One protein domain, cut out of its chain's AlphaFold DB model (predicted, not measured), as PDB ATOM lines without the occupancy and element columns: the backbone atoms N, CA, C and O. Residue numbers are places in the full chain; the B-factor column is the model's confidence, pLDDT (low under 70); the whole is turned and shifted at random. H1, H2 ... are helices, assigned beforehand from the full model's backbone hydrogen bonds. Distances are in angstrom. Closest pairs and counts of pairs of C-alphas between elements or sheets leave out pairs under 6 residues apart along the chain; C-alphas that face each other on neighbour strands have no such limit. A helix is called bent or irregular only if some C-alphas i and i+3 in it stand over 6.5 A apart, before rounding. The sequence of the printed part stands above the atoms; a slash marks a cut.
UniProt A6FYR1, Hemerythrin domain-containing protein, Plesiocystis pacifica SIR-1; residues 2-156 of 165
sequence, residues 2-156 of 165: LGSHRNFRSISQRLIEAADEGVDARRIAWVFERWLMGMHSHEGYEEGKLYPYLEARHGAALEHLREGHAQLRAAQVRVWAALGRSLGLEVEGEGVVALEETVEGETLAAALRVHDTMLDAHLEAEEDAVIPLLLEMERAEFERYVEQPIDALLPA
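What this domain is: This is residues 2 to 156 of the 165 residues of the protein "Hemerythrin domain-containing protein" of Plesiocystis pacifica SIR-1 (UniProt A6FYR1). Four long helical pieces, H1, H2a, H3 and H4, lie side by side in an up-and-down bundle, each running against the one before it. Short H5 and H6 lie near each other at one end of the bundle, H6 also near H2b, and a long loop, residues 87 to 107, joins H3 to H4 at the other. The 155 printed residues have six named helices, H1 to H6 in order, and no named strand: all helix. The whole is only just loose, close to compact, with a radius of gyration of the C-alphas of 18.3 A, and spans 54 by 34 by 22 A.

How they stand to each other: Start at H1, residues 2 to 20; it forms a hairpin with H2a, residues 25 to 48, closest at C-alphas 15 and 28, 6.5 A. H2a touches H3, residues 63 to 86, opposite ways at a shallow tilt of 14 degrees, closest at C-alphas 25 and 86, 6.3 A. H3 forms a hairpin with H4, residues 108 to 135, closest at C-alphas 82 and 108, 5.0 A. H4 touches H1 at 9 degrees, a shallow tilt, opposite ways; C-alphas 109 and 19 are closest, 5.1 A. H2b, residues 51 to 58, only just touches H4, with 3 pairs of C-alphas within 8 A and residues 130 to 133 of H4 alone; C-alphas 54 and 133 are closest, 7.2 A. H6, residues 150 to 153, is close to H2b but not clearly touching, C-alphas 150 and 53 being closest at 7.1 A. Every O i to N i+4 pair is within hydrogen-bond range in H1, H2a, H2b, H3 and H5, residues 139 to 147; in H4 22 of 24 are, and H6 is too short for such a pair.

Where its parts are: Find C-alpha 2 at (152.389, -61.338, 101.148); from there H1 runs 27.4 A. H2, assigned as one helix by its hydrogen bonds, is bent: C-alphas 48 and 51 are 7.2 A apart, and arms H2a, 33.3 A, and H2b stand at 35.3 degrees, only just steep. H3 is 35.4 A long. H4, 38.9 A, is only just irregular, C-alphas 129 and 132 being 6.6 A apart, with a kink of 28 degrees near residue 129. H6 ends at C-alpha 153, (145.049, -71.723, 120.014).

The domain as a whole: The C-alphas of Glu 92 and Ala 140, the two farthest apart, are 57.1 A apart. The printed part has no cut; H3 to H4 is the long link, and the others are tight. Look for pLDDT under 70 in residues 90 to 104 and 155 to 156.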
ATOM      1  N   LEU A   2     152.226 -62.114 102.402       86.81
ATOM      2  CA  LEU A   2     152.389 -61.338 101.148       86.81
ATOM      3  C   LEU A   2     153.721 -60.578 100.978       86.81
ATOM      4  O   LEU A   2     154.282 -60.515  99.888       86.81
ATOM      5  N   GLY A   3     154.235 -59.965 102.051       90.19
ATOM      6  CA  GLY A   3     155.544 -59.301 102.016       90.19
ATOM      7  C   GLY A   3     156.703 -60.275 101.776       90.19
ATOM      8  O   GLY A   3     157.584 -59.986 100.968       90.19
ATOM      9  N   SER A   4     156.668 -61.434 102.437       91.94
ATOM     10  CA  SER A   4     157.642 -62.513 102.272       91.94
ATOM     11  C   SER A   4     157.569 -63.108 100.865       91.94
ATOM     12  O   SER A   4     158.601 -63.191 100.209       91.94
ATOM     13  N   HIS A   5     156.366 -63.396 100.352       97.44
ATOM     14  CA  HIS A   5     156.171 -64.000  99.024       97.44
ATOM     15  C   HIS A   5     156.739 -63.116  97.916       97.44
ATOM     16  O   HIS A   5     157.509 -63.571  97.072       97.44
ATOM     17  N   ARG A   6     156.443 -61.808  97.956       97.31
ATOM     18  CA  ARG A   6     157.030 -60.840  97.015       97.31
ATOM     19  C   ARG A   6     158.554 -60.822  97.076       97.31
ATOM     20  O   ARG A   6     159.209 -60.735  96.041       97.31
ATOM     21  N   ASN A   7     159.124 -60.889  98.279       96.69
ATOM     22  CA  ASN A   7     160.572 -60.932  98.443       96.69
ATOM     23  C   ASN A   7     161.166 -62.235  97.883       96.69
ATOM     24  O   ASN A   7     162.208 -62.191  97.233       96.69
ATOM     25  N   PHE A   8     160.497 -63.374  98.079       97.81
ATOM     26  CA  PHE A   8     160.949 -64.648  97.532       97.81
ATOM     27  C   PHE A   8     160.939 -64.666  96.005       97.81
ATOM     28  O   PHE A   8     161.978 -64.975  95.423       97.81
ATOM     29  N   ARG A   9     159.840 -64.228  95.374       98.12
ATOM     30  CA  ARG A   9     159.759 -64.048  93.913       98.12
ATOM     31  C   ARG A   9     160.874 -63.135  93.401       98.12
ATOM     32  O   ARG A   9     161.602 -63.484  92.478       98.12
ATOM     33  N   SER A  10     161.077 -61.990  94.059       98.25
ATOM     34  CA  SER A  10     162.112 -61.034  93.648       98.25
ATOM     35  C   SER A  10     163.529 -61.611  93.730       98.25
ATOM     36  O   SER A  10     164.351 -61.315  92.864       98.25
ATOM     37  N   ILE A  11     163.848 -62.400  94.760       98.00
ATOM     38  CA  ILE A  11     165.175 -63.021  94.878       98.00
ATOM     39  C   ILE A  11     165.345 -64.136  93.844       98.00
ATOM     40  O   ILE A  11     166.399 -64.196  93.217       98.00
ATOM     41  N   SER A  12     164.317 -64.959  93.624       98.12
ATOM     42  CA  SER A  12     164.326 -66.017  92.609       98.12
ATOM     43  C   SER A  12     164.634 -65.458  91.211       98.12
ATOM     44  O   SER A  12     165.597 -65.881  90.567       98.12
ATOM     45  N   GLN A  13     163.936 -64.393  90.806       98.44
ATOM     46  CA  GLN A  13     164.184 -63.701  89.535       98.44
ATOM     47  C   GLN A  13     165.613 -63.152  89.426       98.44
ATOM     48  O   GLN A  13     166.287 -63.373  88.422       98.44
ATOM     49  N   ARG A  14     166.131 -62.516  90.485       98.50
ATOM     50  CA  ARG A  14     167.514 -62.003  90.506       98.50
ATOM     51  C   ARG A  14     168.566 -63.105  90.386       98.50
ATOM     52  O   ARG A  14     169.647 -62.855  89.862       98.50
ATOM     53  N   LEU A  15     168.291 -64.303  90.904       98.44
ATOM     54  CA  LEU A  15     169.191 -65.448  90.755       98.44
ATOM     55  C   LEU A  15     169.215 -65.948  89.308       98.44
ATOM     56  O   LEU A  15     170.293 -66.275  88.813       98.44
ATOM     57  N   ILE A  16     168.063 -65.971  88.630       98.50
ATOM     58  CA  ILE A  16     167.976 -66.305  87.201       98.50
ATOM     59  C   ILE A  16     168.767 -65.291  86.375       98.50
ATOM     60  O   ILE A  16     169.628 -65.694  85.597       98.50
ATOM     61  N   GLU A  17     168.529 -63.994  86.590       98.38
ATOM     62  CA  GLU A  17     169.250 -62.909  85.908       98.38
ATOM     63  C   GLU A  17     170.763 -63.038  86.113       98.38
ATOM     64  O   GLU A  17     171.528 -63.034  85.151       98.38
ATOM     65  N   ALA A  18     171.205 -63.254  87.356       98.12
ATOM     66  CA  ALA A  18     172.617 -63.459  87.664       98.12
ATOM     67  C   ALA A  18     173.206 -64.682  86.936       98.12
ATOM     68  O   ALA A  18     174.338 -64.627  86.454       98.12
ATOM     69  N   ALA A  19     172.457 -65.784  86.844       97.69
ATOM     70  CA  ALA A  19     172.897 -66.972  86.122       97.69
ATOM     71  C   ALA A  19     172.988 -66.731  84.603       97.69
ATOM     72  O   ALA A  19     173.948 -67.184  83.981       97.69
ATOM     73  N   ASP A  20     172.037 -65.997  84.019       97.44
ATOM     74  CA  ASP A  20     172.047 -65.621  82.598       97.44
ATOM     75  C   ASP A  20     173.201 -64.665  82.255       97.44
ATOM     76  O   ASP A  20     173.820 -64.785  81.197       97.44
ATOM     77  N   GLU A  21     173.534 -63.748  83.164       97.69
ATOM     78  CA  GLU A  21     174.660 -62.816  83.028       97.69
ATOM     79  C   GLU A  21     176.029 -63.474  83.276       97.69
ATOM     80  O   GLU A  21     177.071 -62.830  83.122       97.69
ATOM     81  N   GLY A  22     176.056 -64.755  83.657       96.19
ATOM     82  CA  GLY A  22     177.292 -65.485  83.935       96.19
ATOM     83  C   GLY A  22     177.979 -65.050  85.231       96.19
ATOM     84  O   GLY A  22     179.205 -65.137  85.340       96.19
ATOM     85  N   VAL A  23     177.215 -64.574  86.220       97.25
ATOM     86  CA  VAL A  23     177.731 -64.318  87.570       97.25
ATOM     87  C   VAL A  23     178.314 -65.607  88.150       97.25
ATOM     88  O   VAL A  23     177.787 -66.700  87.953       97.25
ATOM     89  N   ASP A  24     179.408 -65.470  88.901       95.94
ATOM     90  CA  ASP A  24     180.092 -66.588  89.551       95.94
ATOM     91  C   ASP A  24     179.127 -67.486  90.350       95.94
ATOM     92  O   ASP A  24     178.429 -67.033  91.266       95.94
ATOM     93  N   ALA A  25     179.141 -68.783  90.036       94.19
ATOM     94  CA  ALA A  25     178.255 -69.781  90.624       94.19
ATOM     95  C   ALA A  25     178.408 -69.885  92.150       94.19
ATOM     96  O   ALA A  25     177.430 -70.177  92.837       94.19
ATOM     97  N   ARG A  26     179.587 -69.578  92.716       95.12
ATOM     98  CA  ARG A  26     179.774 -69.552  94.183       95.12
ATOM     99  C   ARG A  26     178.947 -68.455  94.838       95.12
ATOM    100  O   ARG A  26     178.374 -68.658  95.907       95.12
ATOM    101  N   ARG A  27     178.870 -67.289  94.192       97.00
ATOM    102  CA  ARG A  27     178.054 -66.172  94.670       97.00
ATOM    103  C   ARG A  27     176.570 -66.506  94.574       97.00
ATOM    104  O   ARG A  27     175.840 -66.220  95.520       97.00
ATOM    105  N   ILE A  28     176.143 -67.125  93.473       97.81
ATOM    106  CA  ILE A  28     174.758 -67.586  93.300       97.81
ATOM    107  C   ILE A  28     174.410 -68.615  94.380       97.81
ATOM    108  O   ILE A  28     173.410 -68.436  95.067       97.81
ATOM    109  N   ALA A  29     175.267 -69.617  94.607       96.81
ATOM    110  CA  ALA A  29     175.080 -70.633  95.644       96.81
ATOM    111  C   ALA A  29     174.907 -70.019  97.040       96.81
ATOM    112  O   ALA A  29     173.976 -70.372  97.754       96.81
ATOM    113  N   TRP A  30     175.755 -69.052  97.408       97.25
ATOM    114  CA  TRP A  30     175.662 -68.381  98.707       97.25
ATOM    115  C   TRP A  30     174.348 -67.606  98.886       97.25
ATOM    116  O   TRP A  30     173.750 -67.628  99.963       97.25
ATOM    117  N   VAL A  31     173.881 -66.907  97.843       97.88
ATOM    118  CA  VAL A  31     172.589 -66.205  97.907       97.88
ATOM    119  C   VAL A  31     171.443 -67.214  97.974       97.88
ATOM    120  O   VAL A  31     170.551 -67.046  98.803       97.88
ATOM    121  N   PHE A  32     171.487 -68.259  97.145       97.44
ATOM    122  CA  PHE A  32     170.467 -69.303  97.089       97.44
ATOM    123  C   PHE A  32     170.337 -70.048  98.423       97.44
ATOM    124  O   PHE A  32     169.229 -70.182  98.924       97.44
ATOM    125  N   GLU A  33     171.447 -70.427  99.064       96.88
ATOM    126  CA  GLU A  33     171.457 -71.069 100.388       96.88
ATOM    127  C   GLU A  33     170.764 -70.206 101.448       96.88
ATOM    128  O   GLU A  33     169.858 -70.656 102.152       96.88
ATOM    129  N   ARG A  34     171.157 -68.931 101.549       96.06
ATOM    130  CA  ARG A  34     170.587 -68.006 102.538       96.06
ATOM    131  C   ARG A  34     169.108 -67.742 102.295       96.06
ATOM    132  O   ARG A  34     168.342 -67.609 103.248       96.06
ATOM    133  N   TRP A  35     168.732 -67.613 101.030       96.44
ATOM    134  CA  TRP A  35     167.347 -67.453 100.617       96.44
ATOM    135  C   TRP A  35     166.521 -68.697 100.978       96.44
ATOM    136  O   TRP A  35     165.458 -68.557 101.584       96.44
ATOM    137  N   LEU A  36     167.064 -69.894 100.739       94.81
ATOM    138  CA  LEU A  36     166.420 -71.166 101.049       94.81
ATOM    139  C   LEU A  36     166.203 -71.373 102.554       94.81
ATOM    140  O   LEU A  36     165.138 -71.821 102.965       94.81
ATOM    141  N   MET A  37     167.159 -70.976 103.399       95.12
ATOM    142  CA  MET A  37     166.958 -70.984 104.857       95.12
ATOM    143  C   MET A  37     165.751 -70.134 105.280       95.12
ATOM    144  O   MET A  37     164.997 -70.521 106.172       95.12
ATOM    145  N   GLY A  38     165.569 -68.972 104.642       95.25
ATOM    146  CA  GLY A  38     164.404 -68.118 104.864       95.25
ATOM    147  C   GLY A  38     163.101 -68.784 104.424       95.25
ATOM    148  O   GLY A  38     162.112 -68.694 105.146       95.25
ATOM    149  N   MET A  39     163.124 -69.486 103.287       95.25
ATOM    150  CA  MET A  39     161.977 -70.246 102.785       95.25
ATOM    151  C   MET A  39     161.594 -71.387 103.729       95.25
ATOM    152  O   MET A  39     160.457 -71.453 104.168       95.25
ATOM    153  N   HIS A  40     162.547 -72.214 104.160       95.25
ATOM    154  CA  HIS A  40     162.259 -73.311 105.088       95.25
ATOM    155  C   HIS A  40     161.684 -72.826 106.426       95.25
ATOM    156  O   HIS A  40     160.840 -73.490 107.021       95.25
ATOM    157  N   SER A  41     162.119 -71.660 106.919       95.81
ATOM    158  CA  SER A  41     161.517 -71.068 108.118       95.81
ATOM    159  C   SER A  41     160.077 -70.600 107.889       95.81
ATOM    160  O   SER A  41     159.297 -70.590 108.841       95.81
ATOM    161  N   HIS A  42     159.749 -70.158 106.676       96.81
ATOM    162  CA  HIS A  42     158.408 -69.741 106.277       96.81
ATOM    163  C   HIS A  42     157.484 -70.954 106.122       96.81
ATOM    164  O   HIS A  42     156.493 -71.026 106.844       96.81
ATOM    165  N   GLU A  43     157.912 -71.963 105.357       97.06
ATOM    166  CA  GLU A  43     157.216 -73.250 105.210       97.06
ATOM    167  C   GLU A  43     156.979 -73.912 106.580       97.06
ATOM    168  O   GLU A  43     155.894 -74.407 106.884       97.06
ATOM    169  N   GLY A  44     157.979 -73.875 107.469       96.38
ATOM    170  CA  GLY A  44     157.858 -74.422 108.821       96.38
ATOM    171  C   GLY A  44     156.845 -73.674 109.697       96.38
ATOM    172  O   GLY A  44     156.162 -74.289 110.518       96.38
ATOM    173  N   TYR A  45     156.715 -72.355 109.529       96.56
ATOM    174  CA  TYR A  45     155.656 -71.586 110.187       96.56
ATOM    175  C   TYR A  45     154.273 -71.949 109.629       96.56
ATOM    176  O   TYR A  45     153.312 -72.079 110.397       96.56
ATOM    177  N   GLU A  46     154.174 -72.136 108.316       97.62
ATOM    178  CA  GLU A  46     152.942 -72.551 107.656       97.62
ATOM    179  C   GLU A  46     152.452 -73.905 108.138       97.62
ATOM    180  O   GLU A  46     151.363 -74.012 108.711       97.62
ATOM    181  N   GLU A  47     153.289 -74.924 107.981       97.25
ATOM    182  CA  GLU A  47     152.955 -76.295 108.345       97.25
ATOM    183  C   GLU A  47     152.782 -76.467 109.857       97.25
ATOM    184  O   GLU A  47     151.940 -77.254 110.293       97.25
ATOM    185  N   GLY A  48     153.549 -75.724 110.660       96.12
ATOM    186  CA  GLY A  48     153.552 -75.848 112.118       96.12
ATOM    187  C   GLY A  48     152.473 -75.038 112.837       96.12
ATOM    188  O   GLY A  48     152.151 -75.345 113.986       96.12
ATOM    189  N   LYS A  49     151.913 -73.995 112.211       96.25
ATOM    190  CA  LYS A  49     150.946 -73.107 112.878       96.25
ATOM    191  C   LYS A  49     149.798 -72.678 111.979       96.25
ATOM    192  O   LYS A  49     148.645 -72.851 112.364       96.25
ATOM    193  N   LEU A  50     150.086 -72.078 110.828       96.75
ATOM    194  CA  LEU A  50     149.057 -71.462 109.992       96.75
ATOM    195  C   LEU A  50     148.081 -72.488 109.416       96.75
ATOM    196  O   LEU A  50     146.883 -72.369 109.670       96.75
ATOM    197  N   TYR A  51     148.573 -73.499 108.697       96.81
ATOM    198  CA  TYR A  51     147.703 -74.495 108.078       96.81
ATOM    199  C   TYR A  51     146.897 -75.261 109.131       96.81
ATOM    200  O   TYR A  51     145.674 -75.263 109.012       96.81
ATOM    201  N   PRO A  52     147.492 -75.812 110.213       95.94
ATOM    202  CA  PRO A  52     146.709 -76.494 111.246       95.94
ATOM    203  C   PRO A  52     145.617 -75.613 111.863       95.94
ATOM    204  O   PRO A  52     144.503 -76.080 112.099       95.94
ATOM    205  N   TYR A  53     145.917 -74.334 112.111       95.88
ATOM    206  CA  TYR A  53     144.940 -73.399 112.659       95.88
ATOM    207  C   TYR A  53     143.765 -73.175 111.702       95.88
ATOM    208  O   TYR A  53     142.614 -73.274 112.122       95.88
ATOM    209  N   LEU A  54     144.038 -72.922 110.420       96.06
ATOM    210  CA  LEU A  54     142.998 -72.690 109.416       96.06
ATOM    211  C   LEU A  54     142.179 -73.947 109.115       96.06
ATOM    212  O   LEU A  54     140.957 -73.861 108.992       96.06
ATOM    213  N   GLU A  55     142.820 -75.114 109.061       95.69
ATOM    214  CA  GLU A  55     142.144 -76.408 108.927       95.69
ATOM    215  C   GLU A  55     141.173 -76.628 110.099       95.69
ATOM    216  O   GLU A  55     140.001 -76.930 109.881       95.69
ATOM    217  N   ALA A  56     141.610 -76.394 111.340       93.75
ATOM    218  CA  ALA A  56     140.756 -76.554 112.518       93.75
ATOM    219  C   ALA A  56     139.634 -75.504 112.604       93.75
ATOM    220  O   ALA A  56     138.526 -75.806 113.050       93.75
ATOM    221  N   ARG A  57     139.911 -74.260 112.199       93.06
ATOM    222  CA  ARG A  57     138.993 -73.125 112.356       93.06
ATOM    223  C   ARG A  57     137.970 -72.993 111.224       93.06
ATOM    224  O   ARG A  57     136.853 -72.538 111.482       93.06
ATOM    225  N   HIS A  58     138.343 -73.347 109.998       92.06
ATOM    226  CA  HIS A  58     137.503 -73.197 108.802       92.06
ATOM    227  C   HIS A  58     137.151 -74.539 108.144       92.06
ATOM    228  O   HIS A  58     136.354 -74.556 107.211       92.06
ATOM    229  N   GLY A  59     137.719 -75.664 108.597       93.06
ATOM    230  CA  GLY A  59     137.547 -76.956 107.924       93.06
ATOM    231  C   GLY A  59     138.201 -77.000 106.539       93.06
ATOM    232  O   GLY A  59     137.794 -77.801 105.700       93.06
ATOM    233  N   ALA A  60     139.167 -76.113 106.273       92.12
ATOM    234  CA  ALA A  60     139.876 -76.046 105.000       92.12
ATOM    235  C   ALA A  60     140.708 -77.318 104.762       92.12
ATOM    236  O   ALA A  60     141.182 -77.940 105.709       92.12
ATOM    237  N   ALA A  61     140.914 -77.693 103.499       93.75
ATOM    238  CA  ALA A  61     141.786 -78.802 103.113       93.75
ATOM    239  C   ALA A  61     143.067 -78.250 102.469       93.75
ATOM    240  O   ALA A  61     143.084 -77.950 101.276       93.75
ATOM    241  N   LEU A  62     144.135 -78.101 103.259       96.94
ATOM    242  CA  LEU A  62     145.375 -77.433 102.835       96.94
ATOM    243  C   LEU A  62     146.519 -78.409 102.514       96.94
ATOM    244  O   LEU A  62     147.654 -77.990 102.316       96.94
ATOM    245  N   GLU A  63     146.233 -79.710 102.416       95.88
ATOM    246  CA  GLU A  63     147.253 -80.731 102.138       95.88
ATOM    247  C   GLU A  63     147.982 -80.510 100.808       95.88
ATOM    248  O   GLU A  63     149.199 -80.644 100.734       95.88
ATOM    249  N   HIS A  64     147.260 -80.056  99.785       96.38
ATOM    250  CA  HIS A  64     147.831 -79.715  98.484       96.38
ATOM    251  C   HIS A  64     148.914 -78.617  98.560       96.38
ATOM    252  O   HIS A  64     149.822 -78.591  97.731       96.38
ATOM    253  N   LEU A  65     148.874 -77.729  99.564       97.75
ATOM    254  CA  LEU A  65     149.931 -76.733  99.775       97.75
ATOM    255  C   LEU A  65     151.211 -77.385 100.320       97.75
ATOM    256  O   LEU A  65     152.309 -77.037  99.887       97.75
ATOM    257  N   ARG A  66     151.080 -78.398 101.187       97.25
ATOM    258  CA  ARG A  66     152.214 -79.200 101.688       97.25
ATOM    259  C   ARG A  66     152.851 -80.034 100.577       97.25
ATOM    260  O   ARG A  66     154.075 -80.154 100.504       97.25
ATOM    261  N   GLU A  67     152.032 -80.571  99.673       95.75
ATOM    262  CA  GLU A  67     152.516 -81.210  98.442       95.75
ATOM    263  C   GLU A  67     153.305 -80.215  97.575       95.75
ATOM    264  O   GLU A  67     154.355 -80.570  97.037       95.75
ATOM    265  N   GLY A  68     152.861 -78.955  97.508       96.38
ATOM    266  CA  GLY A  68     153.599 -77.860  96.877       96.38
ATOM    267  C   GLY A  68     155.001 -77.658  97.468       96.38
ATOM    268  O   GLY A  68     155.974 -77.601  96.715       96.38
ATOM    269  N   HIS A  69     155.150 -77.671  98.798       97.31
ATOM    270  CA  HIS A  69     156.478 -77.626  99.435       97.31
ATOM    271  C   HIS A  69     157.356 -78.824  99.035       97.31
ATOM    272  O   HIS A  69     158.563 -78.686  98.822       97.31
ATOM    273  N   ALA A  70     156.777 -80.023  98.903       93.62
ATOM    274  CA  ALA A  70     157.522 -81.199  98.454       93.62
ATOM    275  C   ALA A  70     158.026 -81.052  97.006       93.62
ATOM    276  O   ALA A  70     159.179 -81.388  96.724       93.62
ATOM    277  N   GLN A  71     157.202 -80.495  96.116       93.75
ATOM    278  CA  GLN A  71     157.591 -80.193  94.733       93.75
ATOM    279  C   GLN A  71     158.697 -79.129  94.674       93.75
ATOM    280  O   GLN A  71     159.655 -79.274  93.909       93.75
ATOM    281  N   LEU A  72     158.630 -78.105  95.531       95.19
ATOM    282  CA  LEU A  72     159.700 -77.113  95.660       95.19
ATOM    283  C   LEU A  72     161.018 -77.748  96.093       95.19
ATOM    284  O   LEU A  72     162.049 -77.481  95.474       95.19
ATOM    285  N   ARG A  73     160.996 -78.645  97.084       94.06
ATOM    286  CA  ARG A  73     162.193 -79.387  97.508       94.06
ATOM    287  C   ARG A  73     162.802 -80.211  96.370       94.06
ATOM    288  O   ARG A  73     164.023 -80.211  96.216       94.06
ATOM    289  N   ALA A  74     161.986 -80.846  95.529       90.25
ATOM    290  CA  ALA A  74     162.480 -81.551  94.342       90.25
ATOM    291  C   ALA A  74     163.157 -80.591  93.339       90.25
ATOM    292  O   ALA A  74     164.272 -80.841  92.872       90.25
ATOM    293  N   ALA A  75     162.553 -79.428  93.077       93.19
ATOM    294  CA  ALA A  75     163.158 -78.410  92.219       93.19
ATOM    295  C   ALA A  75     164.464 -77.831  92.805       93.19
ATOM    296  O   ALA A  75     165.413 -77.566  92.064       93.19
ATOM    297  N   GLN A  76     164.566 -77.689  94.131       94.56
ATOM    298  CA  GLN A  76     165.795 -77.245  94.806       94.56
ATOM    299  C   GLN A  76     166.951 -78.231  94.599       94.56
ATOM    300  O   GLN A  76     168.084 -77.805  94.372       94.56
ATOM    301  N   VAL A  77     166.678 -79.541  94.618       92.00
ATOM    302  CA  VAL A  77     167.686 -80.575  94.326       92.00
ATOM    303  C   VAL A  77     168.278 -80.381  92.927       92.00
ATOM    304  O   VAL A  77     169.499 -80.459  92.759       92.00
ATOM    305  N   ARG A  78     167.451 -80.038  91.931       92.25
ATOM    306  CA  ARG A  78     167.924 -79.742  90.565       92.25
ATOM    307  C   ARG A  78     168.837 -78.519  90.519       92.25
ATOM    308  O   ARG A  78     169.882 -78.569  89.867       92.25
ATOM    309  N   VAL A  79     168.494 -77.452  91.247       94.75
ATOM    310  CA  VAL A  79     169.343 -76.251  91.352       94.75
ATOM    311  C   VAL A  79     170.690 -76.590  91.990       94.75
ATOM    312  O   VAL A  79     171.730 -76.205  91.454       94.75
ATOM    313  N   TRP A  80     170.704 -77.360  93.082       94.19
ATOM    314  CA  TRP A  80     171.950 -77.780  93.729       94.19
ATOM    315  C   TRP A  80     172.818 -78.659  92.830       94.19
ATOM    316  O   TRP A  80     174.032 -78.450  92.763       94.19
ATOM    317  N   ALA A  81     172.213 -79.579  92.078       90.31
ATOM    318  CA  ALA A  81     172.933 -80.382  91.096       90.31
ATOM    319  C   ALA A  81     173.552 -79.506  89.989       90.31
ATOM    320  O   ALA A  81     174.712 -79.701  89.619       90.31
ATOM    321  N   ALA A  82     172.813 -78.513  89.481       92.25
ATOM    322  CA  ALA A  82     173.322 -77.577  88.479       92.25
ATOM    323  C   ALA A  82     174.457 -76.692  89.025       92.25
ATOM    324  O   ALA A  82     175.473 -76.524  88.349       92.25
ATOM    325  N   LEU A  83     174.334 -76.196  90.261       93.25
ATOM    326  CA  LEU A  83     175.400 -75.462  90.950       93.25
ATOM    327  C   LEU A  83     176.660 -76.318  91.115       93.25
ATOM    328  O   LEU A  83     177.753 -75.843  90.812       93.25
ATOM    329  N   GLY A  84     176.518 -77.580  91.534       90.31
ATOM    330  CA  GLY A  84     177.642 -78.511  91.669       90.31
ATOM    331  C   GLY A  84     178.425 -78.666  90.364       90.31
ATOM    332  O   GLY A  84     179.646 -78.490  90.351       90.31
ATOM    333  N   ARG A  85     177.715 -78.866  89.244       89.06
ATOM    334  CA  ARG A  85     178.325 -78.930  87.904       89.06
ATOM    335  C   ARG A  85     179.032 -77.629  87.525       89.06
ATOM    336  O   ARG A  85     180.177 -77.671  87.082       89.06
ATOM    337  N   SER A  86     178.392 -76.474  87.725       89.00
ATOM    338  CA  SER A  86     178.996 -75.163  87.429       89.00
ATOM    339  C   SER A  86     180.251 -74.873  88.258       89.00
ATOM    340  O   SER A  86     181.109 -74.109  87.823       89.00
ATOM    341  N   LEU A  87     180.374 -75.485  89.435       89.44
ATOM    342  CA  LEU A  87     181.537 -75.366  90.312       89.44
ATOM    343  C   LEU A  87     182.643 -76.387  90.009       89.44
ATOM    344  O   LEU A  87     183.688 -76.338  90.661       89.44
ATOM    345  N   GLY A  88     182.436 -77.290  89.045       85.50
ATOM    346  CA  GLY A  88     183.367 -78.379  88.746       85.50
ATOM    347  C   GLY A  88     183.460 -79.416  89.867       85.50
ATOM    348  O   GLY A  88     184.497 -80.056  90.017       85.50
ATOM    349  N   LEU A  89     182.414 -79.548  90.690       79.81
ATOM    350  CA  LEU A  89     182.331 -80.599  91.699       79.81
ATOM    351  C   LEU A  89     181.906 -81.892  90.993       79.81
ATOM    352  O   LEU A  89     180.762 -82.016  90.552       79.81
ATOM    353  N   GLU A  90     182.842 -82.828  90.841       56.69
ATOM    354  CA  GLU A  90     182.544 -84.164  90.325       56.69
ATOM    355  C   GLU A  90     181.709 -84.938  91.346       56.69
ATOM    356  O   GLU A  90     182.032 -85.001  92.534       56.69
ATOM    357  N   VAL A  91     180.616 -85.535  90.874       56.28
ATOM    358  CA  VAL A  91     179.815 -86.469  91.664       56.28
ATOM    359  C   VAL A  91     180.453 -87.852  91.514       56.28
ATOM    360  O   VAL A  91     179.985 -88.679  90.737       56.28
ATOM    361  N   GLU A  92     181.574 -88.095  92.194       41.69
ATOM    362  CA  GLU A  92     182.137 -89.446  92.299       41.69
ATOM    363  C   GLU A  92     181.453 -90.216  93.443       41.69
ATOM    364  O   GLU A  92     181.590 -89.862  94.613       41.69
ATOM    365  N   GLY A  93     180.763 -91.312  93.107       41.97
ATOM    366  CA  GLY A  93     180.445 -92.390  94.051       41.97
ATOM    367  C   GLY A  93     178.975 -92.549  94.452       41.97
ATOM    368  O   GLY A  93     178.260 -91.592  94.740       41.97
ATOM    369  N   GLU A  94     178.549 -93.816  94.488       45.25
ATOM    370  CA  GLU A  94     177.279 -94.331  95.012       45.25
ATOM    371  C   GLU A  94     176.960 -93.719  96.388       45.25
ATOM    372  O   GLU A  94     177.521 -94.107  97.410       45.25
ATOM    373  N   GLY A  95     176.081 -92.720  96.424       43.91
ATOM    374  CA  GLY A  95     175.793 -91.996  97.665       43.91
ATOM    375  C   GLY A  95     175.018 -90.695  97.503       43.91
ATOM    376  O   GLY A  95     174.490 -90.180  98.486       43.91
ATOM    377  N   VAL A  96     174.878 -90.180  96.281       47.41
ATOM    378  CA  VAL A  96     173.956 -89.077  96.004       47.41
ATOM    379  C   VAL A  96     172.635 -89.673  95.542       47.41
ATOM    380  O   VAL A  96     172.525 -90.200  94.438       47.41
ATOM    381  N   VAL A  97     171.684 -89.659  96.477       43.62
ATOM    382  CA  VAL A  97     170.263 -90.007  96.356       43.62
ATOM    383  C   VAL A  97     169.787 -89.879  94.915       43.62
ATOM    384  O   VAL A  97     169.893 -88.797  94.348       43.62
ATOM    385  N   ALA A  98     169.310 -90.995  94.356       42.44
ATOM    386  CA  ALA A  98     168.792 -91.154  93.001       42.44
ATOM    387  C   ALA A  98     168.232 -89.842  92.421       42.44
ATOM    388  O   ALA A  98     167.093 -89.460  92.672       42.44
ATOM    389  N   LEU A  99     169.067 -89.141  91.651       48.06
ATOM    390  CA  LEU A  99     168.697 -87.947  90.902       48.06
ATOM    391  C   LEU A  99     167.940 -88.379  89.636       48.06
ATOM    392  O   LEU A  99     168.354 -88.070  88.522       48.06
ATOM    393  N   GLU A 100     166.845 -89.127  89.790       47.88
ATOM    394  CA  GLU A 100     166.008 -89.566  88.660       47.88
ATOM    395  C   GLU A 100     165.365 -88.376  87.917       47.88
ATOM    396  O   GLU A 100     164.891 -88.532  86.795       47.88
ATOM    397  N   GLU A 101     165.429 -87.164  88.485       54.38
ATOM    398  CA  GLU A 101     164.894 -85.931  87.893       54.38
ATOM    399  C   GLU A 101     165.949 -84.928  87.397       54.38
ATOM    400  O   GLU A 101     165.585 -83.861  86.891       54.38
ATOM    401  N   THR A 102     167.254 -85.208  87.520       58.16
ATOM    402  CA  THR A 102     168.246 -84.289  86.933       58.16
ATOM    403  C   THR A 102     168.357 -84.504  85.436       58.16
ATOM    404  O   THR A 102     168.682 -85.595  84.975       58.16
ATOM    405  N   VAL A 103     168.132 -83.437  84.675       67.19
ATOM    406  CA  VAL A 103     168.289 -83.453  83.222       67.19
ATOM    407  C   VAL A 103     169.764 -83.234  82.890       67.19
ATOM    408  O   VAL A 103     170.354 -82.208  83.241       67.19
ATOM    409  N   GLU A 104     170.382 -84.214  82.231       67.75
ATOM    410  CA  GLU A 104     171.765 -84.110  81.767       67.75
ATOM    411  C   GLU A 104     171.936 -82.881  80.857       67.75
ATOM    412  O   GLU A 104     171.116 -82.614  79.978       67.75
ATOM    413  N   GLY A 105     172.987 -82.090  81.093       71.25
ATOM    414  CA  GLY A 105     173.242 -80.857  80.340       71.25
ATOM    415  C   GLY A 105     172.375 -79.651  80.730       71.25
ATOM    416  O   GLY A 105     172.527 -78.589  80.126       71.25
ATOM    417  N   GLU A 106     171.507 -79.759  81.744       86.88
ATOM    418  CA  GLU A 106     170.738 -78.616  82.251       86.88
ATOM    419  C   GLU A 106     171.661 -77.533  82.830       86.88
ATOM    420  O   GLU A 106     172.493 -77.796  83.712       86.88
ATOM    421  N   THR A 107     171.492 -76.302  82.335       93.38
ATOM    422  CA  THR A 107     172.214 -75.119  82.813       93.38
ATOM    423  C   THR A 107     171.652 -74.633  84.148       93.38
ATOM    424  O   THR A 107     170.479 -74.840  84.459       93.38
ATOM    425  N   LEU A 108     172.466 -73.916  84.925       95.12
ATOM    426  CA  LEU A 108     172.028 -73.314  86.188       95.12
ATOM    427  C   LEU A 108     170.805 -72.402  86.011       95.12
ATOM    428  O   LEU A 108     169.850 -72.500  86.775       95.12
ATOM    429  N   ALA A 109     170.797 -71.565  84.970       97.12
ATOM    430  CA  ALA A 109     169.665 -70.692  84.677       97.12
ATOM    431  C   ALA A 109     168.388 -71.481  84.330       97.12
ATOM    432  O   ALA A 109     167.295 -71.074  84.705       97.12
ATOM    433  N   ALA A 110     168.498 -72.614  83.628       96.12
ATOM    434  CA  ALA A 110     167.346 -73.471  83.342       96.12
ATOM    435  C   ALA A 110     166.783 -74.111  84.624       96.12
ATOM    436  O   ALA A 110     165.579 -74.018  84.858       96.12
ATOM    437  N   ALA A 111     167.646 -74.655  85.489       96.31
ATOM    438  CA  ALA A 111     167.229 -75.217  86.774       96.31
ATOM    439  C   ALA A 111     166.557 -74.162  87.676       96.31
ATOM    440  O   ALA A 111     165.506 -74.422  88.263       96.31
ATOM    441  N   LEU A 112     167.120 -72.948  87.738       98.00
ATOM    442  CA  LEU A 112     166.540 -71.830  88.490       98.00
ATOM    443  C   LEU A 112     165.172 -71.403  87.944       98.00
ATOM    444  O   LEU A 112     164.286 -71.118  88.738       98.00
ATOM    445  N   ARG A 113     164.959 -71.405  86.621       98.19
ATOM    446  CA  ARG A 113     163.644 -71.093  86.025       98.19
ATOM    447  C   ARG A 113     162.582 -72.139  86.346       98.19
ATOM    448  O   ARG A 113     161.432 -71.785  86.587       98.19
ATOM    449  N   VAL A 114     162.955 -73.420  86.355       96.50
ATOM    450  CA  VAL A 114     162.040 -74.488  86.780       96.50
ATOM    451  C   VAL A 114     161.656 -74.293  88.241       96.50
ATOM    452  O   VAL A 114     160.473 -74.311  88.566       96.50
ATOM    453  N   HIS A 115     162.643 -74.052  89.102       97.44
ATOM    454  CA  HIS A 115     162.400 -73.742  90.504       97.44
ATOM    455  C   HIS A 115     161.495 -72.505  90.666       97.44
ATOM    456  O   HIS A 115     160.539 -72.549  91.431       97.44
ATOM    457  N   ASP A 116     161.760 -71.420  89.937       98.25
ATOM    458  CA  ASP A 116     160.961 -70.188  89.960       98.25
ATOM    459  C   ASP A 116     159.509 -70.412  89.531       98.25
ATOM    460  O   ASP A 116     158.598 -69.916  90.181       98.25
ATOM    461  N   THR A 117     159.286 -71.232  88.500       97.94
ATOM    462  CA  THR A 117     157.933 -71.583  88.038       97.94
ATOM    463  C   THR A 117     157.155 -72.324  89.125       97.94
ATOM    464  O   THR A 117     155.989 -72.022  89.369       97.94
ATOM    465  N   MET A 118     157.803 -73.280  89.797       97.56
ATOM    466  CA  MET A 118     157.188 -74.019  90.903       97.56
ATOM    467  C   MET A 118     156.932 -73.110  92.105       97.56
ATOM    468  O   MET A 118     155.889 -73.217  92.743       97.56
ATOM    469  N   LEU A 119     157.865 -72.196  92.396       98.06
ATOM    470  CA  LEU A 119     157.724 -71.215  93.469       98.06
ATOM    471  C   LEU A 119     156.532 -70.304  93.217       98.06
ATOM    472  O   LEU A 119     155.712 -70.127  94.110       98.06
ATOM    473  N   ASP A 120     156.424 -69.739  92.020       98.19
ATOM    474  CA  ASP A 120     155.349 -68.810  91.697       98.19
ATOM    475  C   ASP A 120     153.976 -69.483  91.784       98.19
ATOM    476  O   ASP A 120     153.097 -68.969  92.476       98.19
ATOM    477  N   ALA A 121     153.843 -70.676  91.192       97.88
ATOM    478  CA  ALA A 121     152.614 -71.462  91.238       97.88
ATOM    479  C   ALA A 121     152.222 -71.856  92.670       97.88
ATOM    480  O   ALA A 121     151.051 -71.788  93.038       97.88
ATOM    481  N   HIS A 122     153.195 -72.253  93.494       98.06
ATOM    482  CA  HIS A 122     152.937 -72.595  94.889       98.06
ATOM    483  C   HIS A 122     152.494 -71.373  95.706       98.06
ATOM    484  O   HIS A 122     151.484 -71.442  96.402       98.06
ATOM    485  N   LEU A 123     153.208 -70.249  95.587       98.12
ATOM    486  CA  LEU A 123     152.866 -69.022  96.307       98.12
ATOM    487  C   LEU A 123     151.513 -68.454  95.855       98.12
ATOM    488  O   LEU A 123     150.808 -67.870  96.669       98.12
ATOM    489  N   GLU A 124     151.145 -68.591  94.577       98.12
ATOM    490  CA  GLU A 124     149.810 -68.224  94.081       98.12
ATOM    491  C   GLU A 124     148.728 -69.113  94.704       98.12
ATOM    492  O   GLU A 124     147.773 -68.596  95.281       98.12
ATOM    493  N   ALA A 125     148.918 -70.436  94.687       98.00
ATOM    494  CA  ALA A 125     147.980 -71.373  95.303       98.00
ATOM    495  C   ALA A 125     147.799 -71.115  96.810       98.00
ATOM    496  O   ALA A 125     146.679 -71.168  97.321       98.00
ATOM    497  N   GLU A 126     148.885 -70.810  97.524       98.06
ATOM    498  CA  GLU A 126     148.815 -70.449  98.937       98.06
ATOM    499  C   GLU A 126     148.072 -69.123  99.140       98.06
ATOM    500  O   GLU A 126     147.189 -69.040  99.993       98.06
ATOM    501  N   GLU A 127     148.392 -68.088  98.360       98.06
ATOM    502  CA  GLU A 127     147.721 -66.788  98.449       98.06
ATOM    503  C   GLU A 127     146.209 -66.916  98.209       98.06
ATOM    504  O   GLU A 127     145.424 -66.371  98.992       98.06
ATOM    505  N   ASP A 128     145.803 -67.691  97.204       97.81
ATOM    506  CA  ASP A 128     144.402 -67.945  96.862       97.81
ATOM    507  C   ASP A 128     143.655 -68.732  97.943       97.81
ATOM    508  O   ASP A 128     142.484 -68.459  98.219       97.81
ATOM    509  N   ALA A 129     144.315 -69.704  98.575       97.38
ATOM    510  CA  ALA A 129     143.693 -70.543  99.594       97.38
ATOM    511  C   ALA A 129     143.676 -69.879 100.978       97.38
ATOM    512  O   ALA A 129     142.689 -69.976 101.710       97.38
ATOM    513  N   VAL A 130     144.766 -69.218 101.365       97.25
ATOM    514  CA  VAL A 130     145.000 -68.794 102.750       97.25
ATOM    515  C   VAL A 130     144.524 -67.373 103.016       97.25
ATOM    516  O   VAL A 130     143.914 -67.118 104.058       97.25
ATOM    517  N   ILE A 131     144.789 -66.429 102.108       96.38
ATOM    518  CA  ILE A 131     144.474 -65.017 102.361       96.38
ATOM    519  C   ILE A 131     142.979 -64.803 102.603       96.38
ATOM    520  O   ILE A 131     142.659 -64.114 103.576       96.38
ATOM    521  N   PRO A 132     142.054 -65.384 101.812       97.38
ATOM    522  CA  PRO A 132     140.628 -65.230 102.079       97.38
ATOM    523  C   PRO A 132     140.238 -65.698 103.485       97.38
ATOM    524  O   PRO A 132     139.548 -64.972 104.195       97.38
ATOM    525  N   LEU A 133     140.759 -66.845 103.933       96.69
ATOM    526  CA  LEU A 133     140.466 -67.394 105.261       96.69
ATOM    527  C   LEU A 133     140.980 -66.483 106.382       96.69
ATOM    528  O   LEU A 133     140.282 -66.256 107.367       96.69
ATOM    529  N   LEU A 134     142.171 -65.903 106.217       95.31
ATOM    530  CA  LEU A 134     142.703 -64.927 107.171       95.31
ATOM    531  C   LEU A 134     141.871 -63.638 107.215       95.31
ATOM    532  O   LEU A 134     141.746 -63.030 108.275       95.31
ATOM    533  N   LEU A 135     141.307 -63.213 106.083       96.00
ATOM    534  CA  LEU A 135     140.464 -62.017 105.999       96.00
ATOM    535  C   LEU A 135     139.051 -62.230 106.557       96.00
ATOM    536  O   LEU A 135     138.400 -61.255 106.929       96.00
ATOM    537  N   GLU A 136     138.582 -63.474 106.642       95.88
ATOM    538  CA  GLU A 136     137.329 -63.829 107.319       95.88
ATOM    539  C   GLU A 136     137.430 -63.747 108.849       95.88
ATOM    540  O   GLU A 136     136.407 -63.740 109.538       95.88
ATOM    541  N   MET A 137     138.645 -63.697 109.402       93.75
ATOM    542  CA  MET A 137     138.851 -63.613 110.843       93.75
ATOM    543  C   MET A 137     138.495 -62.224 111.374       93.75
ATOM    544  O   MET A 137     138.907 -61.191 110.842       93.75
ATOM    545  N   GLU A 138     137.813 -62.195 112.516       94.38
ATOM    546  CA  GLU A 138     137.650 -60.955 113.271       94.38
ATOM    547  C   GLU A 138     139.017 -60.442 113.734       94.38
ATOM    548  O   GLU A 138     139.897 -61.214 114.124       94.38
ATOM    549  N   ARG A 139     139.197 -59.120 113.781       94.56
ATOM    550  CA  ARG A 139     140.494 -58.518 114.131       94.56
ATOM    551  C   ARG A 139     141.072 -59.046 115.451       94.56
ATOM    552  O   ARG A 139     142.247 -59.385 115.510       94.56
ATOM    553  N   ALA A 140     140.246 -59.142 116.494       94.75
ATOM    554  CA  ALA A 140     140.673 -59.645 117.802       94.75
ATOM    555  C   ALA A 140     141.025 -61.146 117.774       94.75
ATOM    556  O   ALA A 140     141.822 -61.628 118.579       94.75
ATOM    557  N   GLU A 141     140.422 -61.911 116.864       94.06
ATOM    558  CA  GLU A 141     140.796 -63.301 116.627       94.06
ATOM    559  C   GLU A 141     142.168 -63.383 115.958       94.06
ATOM    560  O   GLU A 141     143.037 -64.103 116.448       94.06
ATOM    561  N   PHE A 142     142.387 -62.588 114.909       94.88
ATOM    562  CA  PHE A 142     143.664 -62.522 114.205       94.88
ATOM    563  C   PHE A 142     144.813 -62.067 115.118       94.88
ATOM    564  O   PHE A 142     145.886 -62.664 115.101       94.88
ATOM    565  N   GLU A 143     144.580 -61.068 115.974       95.31
ATOM    566  CA  GLU A 143     145.557 -60.613 116.974       95.31
ATOM    567  C   GLU A 143     145.965 -61.761 117.917       95.31
ATOM    568  O   GLU A 143     147.155 -62.044 118.069       95.31
ATOM    569  N   ARG A 144     144.994 -62.518 118.454       93.81
ATOM    570  CA  ARG A 144     145.288 -63.705 119.281       93.81
ATOM    571  C   ARG A 144     146.048 -64.780 118.510       93.81
ATOM    572  O   ARG A 144     146.993 -65.350 119.052       93.81
ATOM    573  N   TYR A 145     145.649 -65.053 117.268       94.25
ATOM    574  CA  TYR A 145     146.337 -66.008 116.403       94.25
ATOM    575  C   TYR A 145     147.813 -65.635 116.221       94.25
ATOM    576  O   TYR A 145     148.685 -66.493 116.357       94.25
ATOM    577  N   VAL A 146     148.119 -64.363 115.953       93.38
ATOM    578  CA  VAL A 146     149.502 -63.906 115.760       93.38
ATOM    579  C   VAL A 146     150.319 -64.080 117.042       93.38
ATOM    580  O   VAL A 146     151.428 -64.617 116.984       93.38
ATOM    581  N   GLU A 147     149.764 -63.693 118.189       94.69
ATOM    582  CA  GLU A 147     150.482 -63.629 119.468       94.69
ATOM    583  C   GLU A 147     150.703 -64.988 120.143       94.69
ATOM    584  O   GLU A 147     151.690 -65.164 120.859       94.69
ATOM    585  N   GLN A 148     149.804 -65.954 119.943       94.25
ATOM    586  CA  GLN A 148     149.816 -67.203 120.709       94.25
ATOM    587  C   GLN A 148     150.433 -68.375 119.929       94.25
ATOM    588  O   GLN A 148     150.305 -68.444 118.705       94.25
ATOM    589  N   PRO A 149     151.117 -69.320 120.597       93.19
ATOM    590  CA  PRO A 149     151.554 -70.561 119.959       93.19
ATOM    591  C   PRO A 149     150.353 -71.447 119.595       93.19
ATOM    592  O   PRO A 149     149.282 -71.322 120.188       93.19
ATOM    593  N   ILE A 150     150.538 -72.368 118.644       92.12
ATOM    594  CA  ILE A 150     149.451 -73.227 118.142       92.12
ATOM    595  C   ILE A 150     148.775 -74.044 119.256       92.12
ATOM    596  O   ILE A 150     147.552 -74.114 119.290       92.12
ATOM    597  N   ASP A 151     149.541 -74.537 120.233       89.62
ATOM    598  CA  ASP A 151     149.031 -75.323 121.370       89.62
ATOM    599  C   ASP A 151     148.110 -74.527 122.311       89.62
ATOM    600  O   ASP A 151     147.304 -75.101 123.042       89.62
ATOM    601  N   ALA A 152     148.231 -73.195 122.321       90.38
ATOM    602  CA  ALA A 152     147.331 -72.318 123.069       90.38
ATOM    603  C   ALA A 152     146.064 -71.971 122.266       90.38
ATOM    604  O   ALA A 152     145.030 -71.657 122.856       90.38
ATOM    605  N   LEU A 153     146.145 -72.035 120.933       89.50
ATOM    606  CA  LEU A 153     145.049 -71.723 120.014       89.50
ATOM    607  C   LEU A 153     144.130 -72.922 119.775       89.50
ATOM    608  O   LEU A 153     142.915 -72.754 119.673       89.50
ATOM    609  N   LEU A 154     144.703 -74.122 119.686       86.75
ATOM    610  CA  LEU A 154     143.985 -75.369 119.463       86.75
ATOM    611  C   LEU A 154     144.119 -76.250 120.713       86.75
ATOM    612  O   LEU A 154     145.213 -76.736 120.995       86.75
ATOM    613  N   PRO A 155     143.042 -76.484 121.489       65.38
ATOM    614  CA  PRO A 155     143.111 -77.426 122.598       65.38
ATOM    615  C   PRO A 155     143.457 -78.830 122.078       65.38
ATOM    616  O   PRO A 155     142.940 -79.263 121.048       65.38
ATOM    617  N   ALA A 156     144.277 -79.571 122.833       58.00
ATOM    618  CA  ALA A 156     144.791 -80.900 122.470       58.00
ATOM    619  C   ALA A 156     143.711 -81.935 122.066       58.00
ATOM    620  O   ALA A 156     144.019 -82.934 121.424       58.00
TER     621      ALA A 156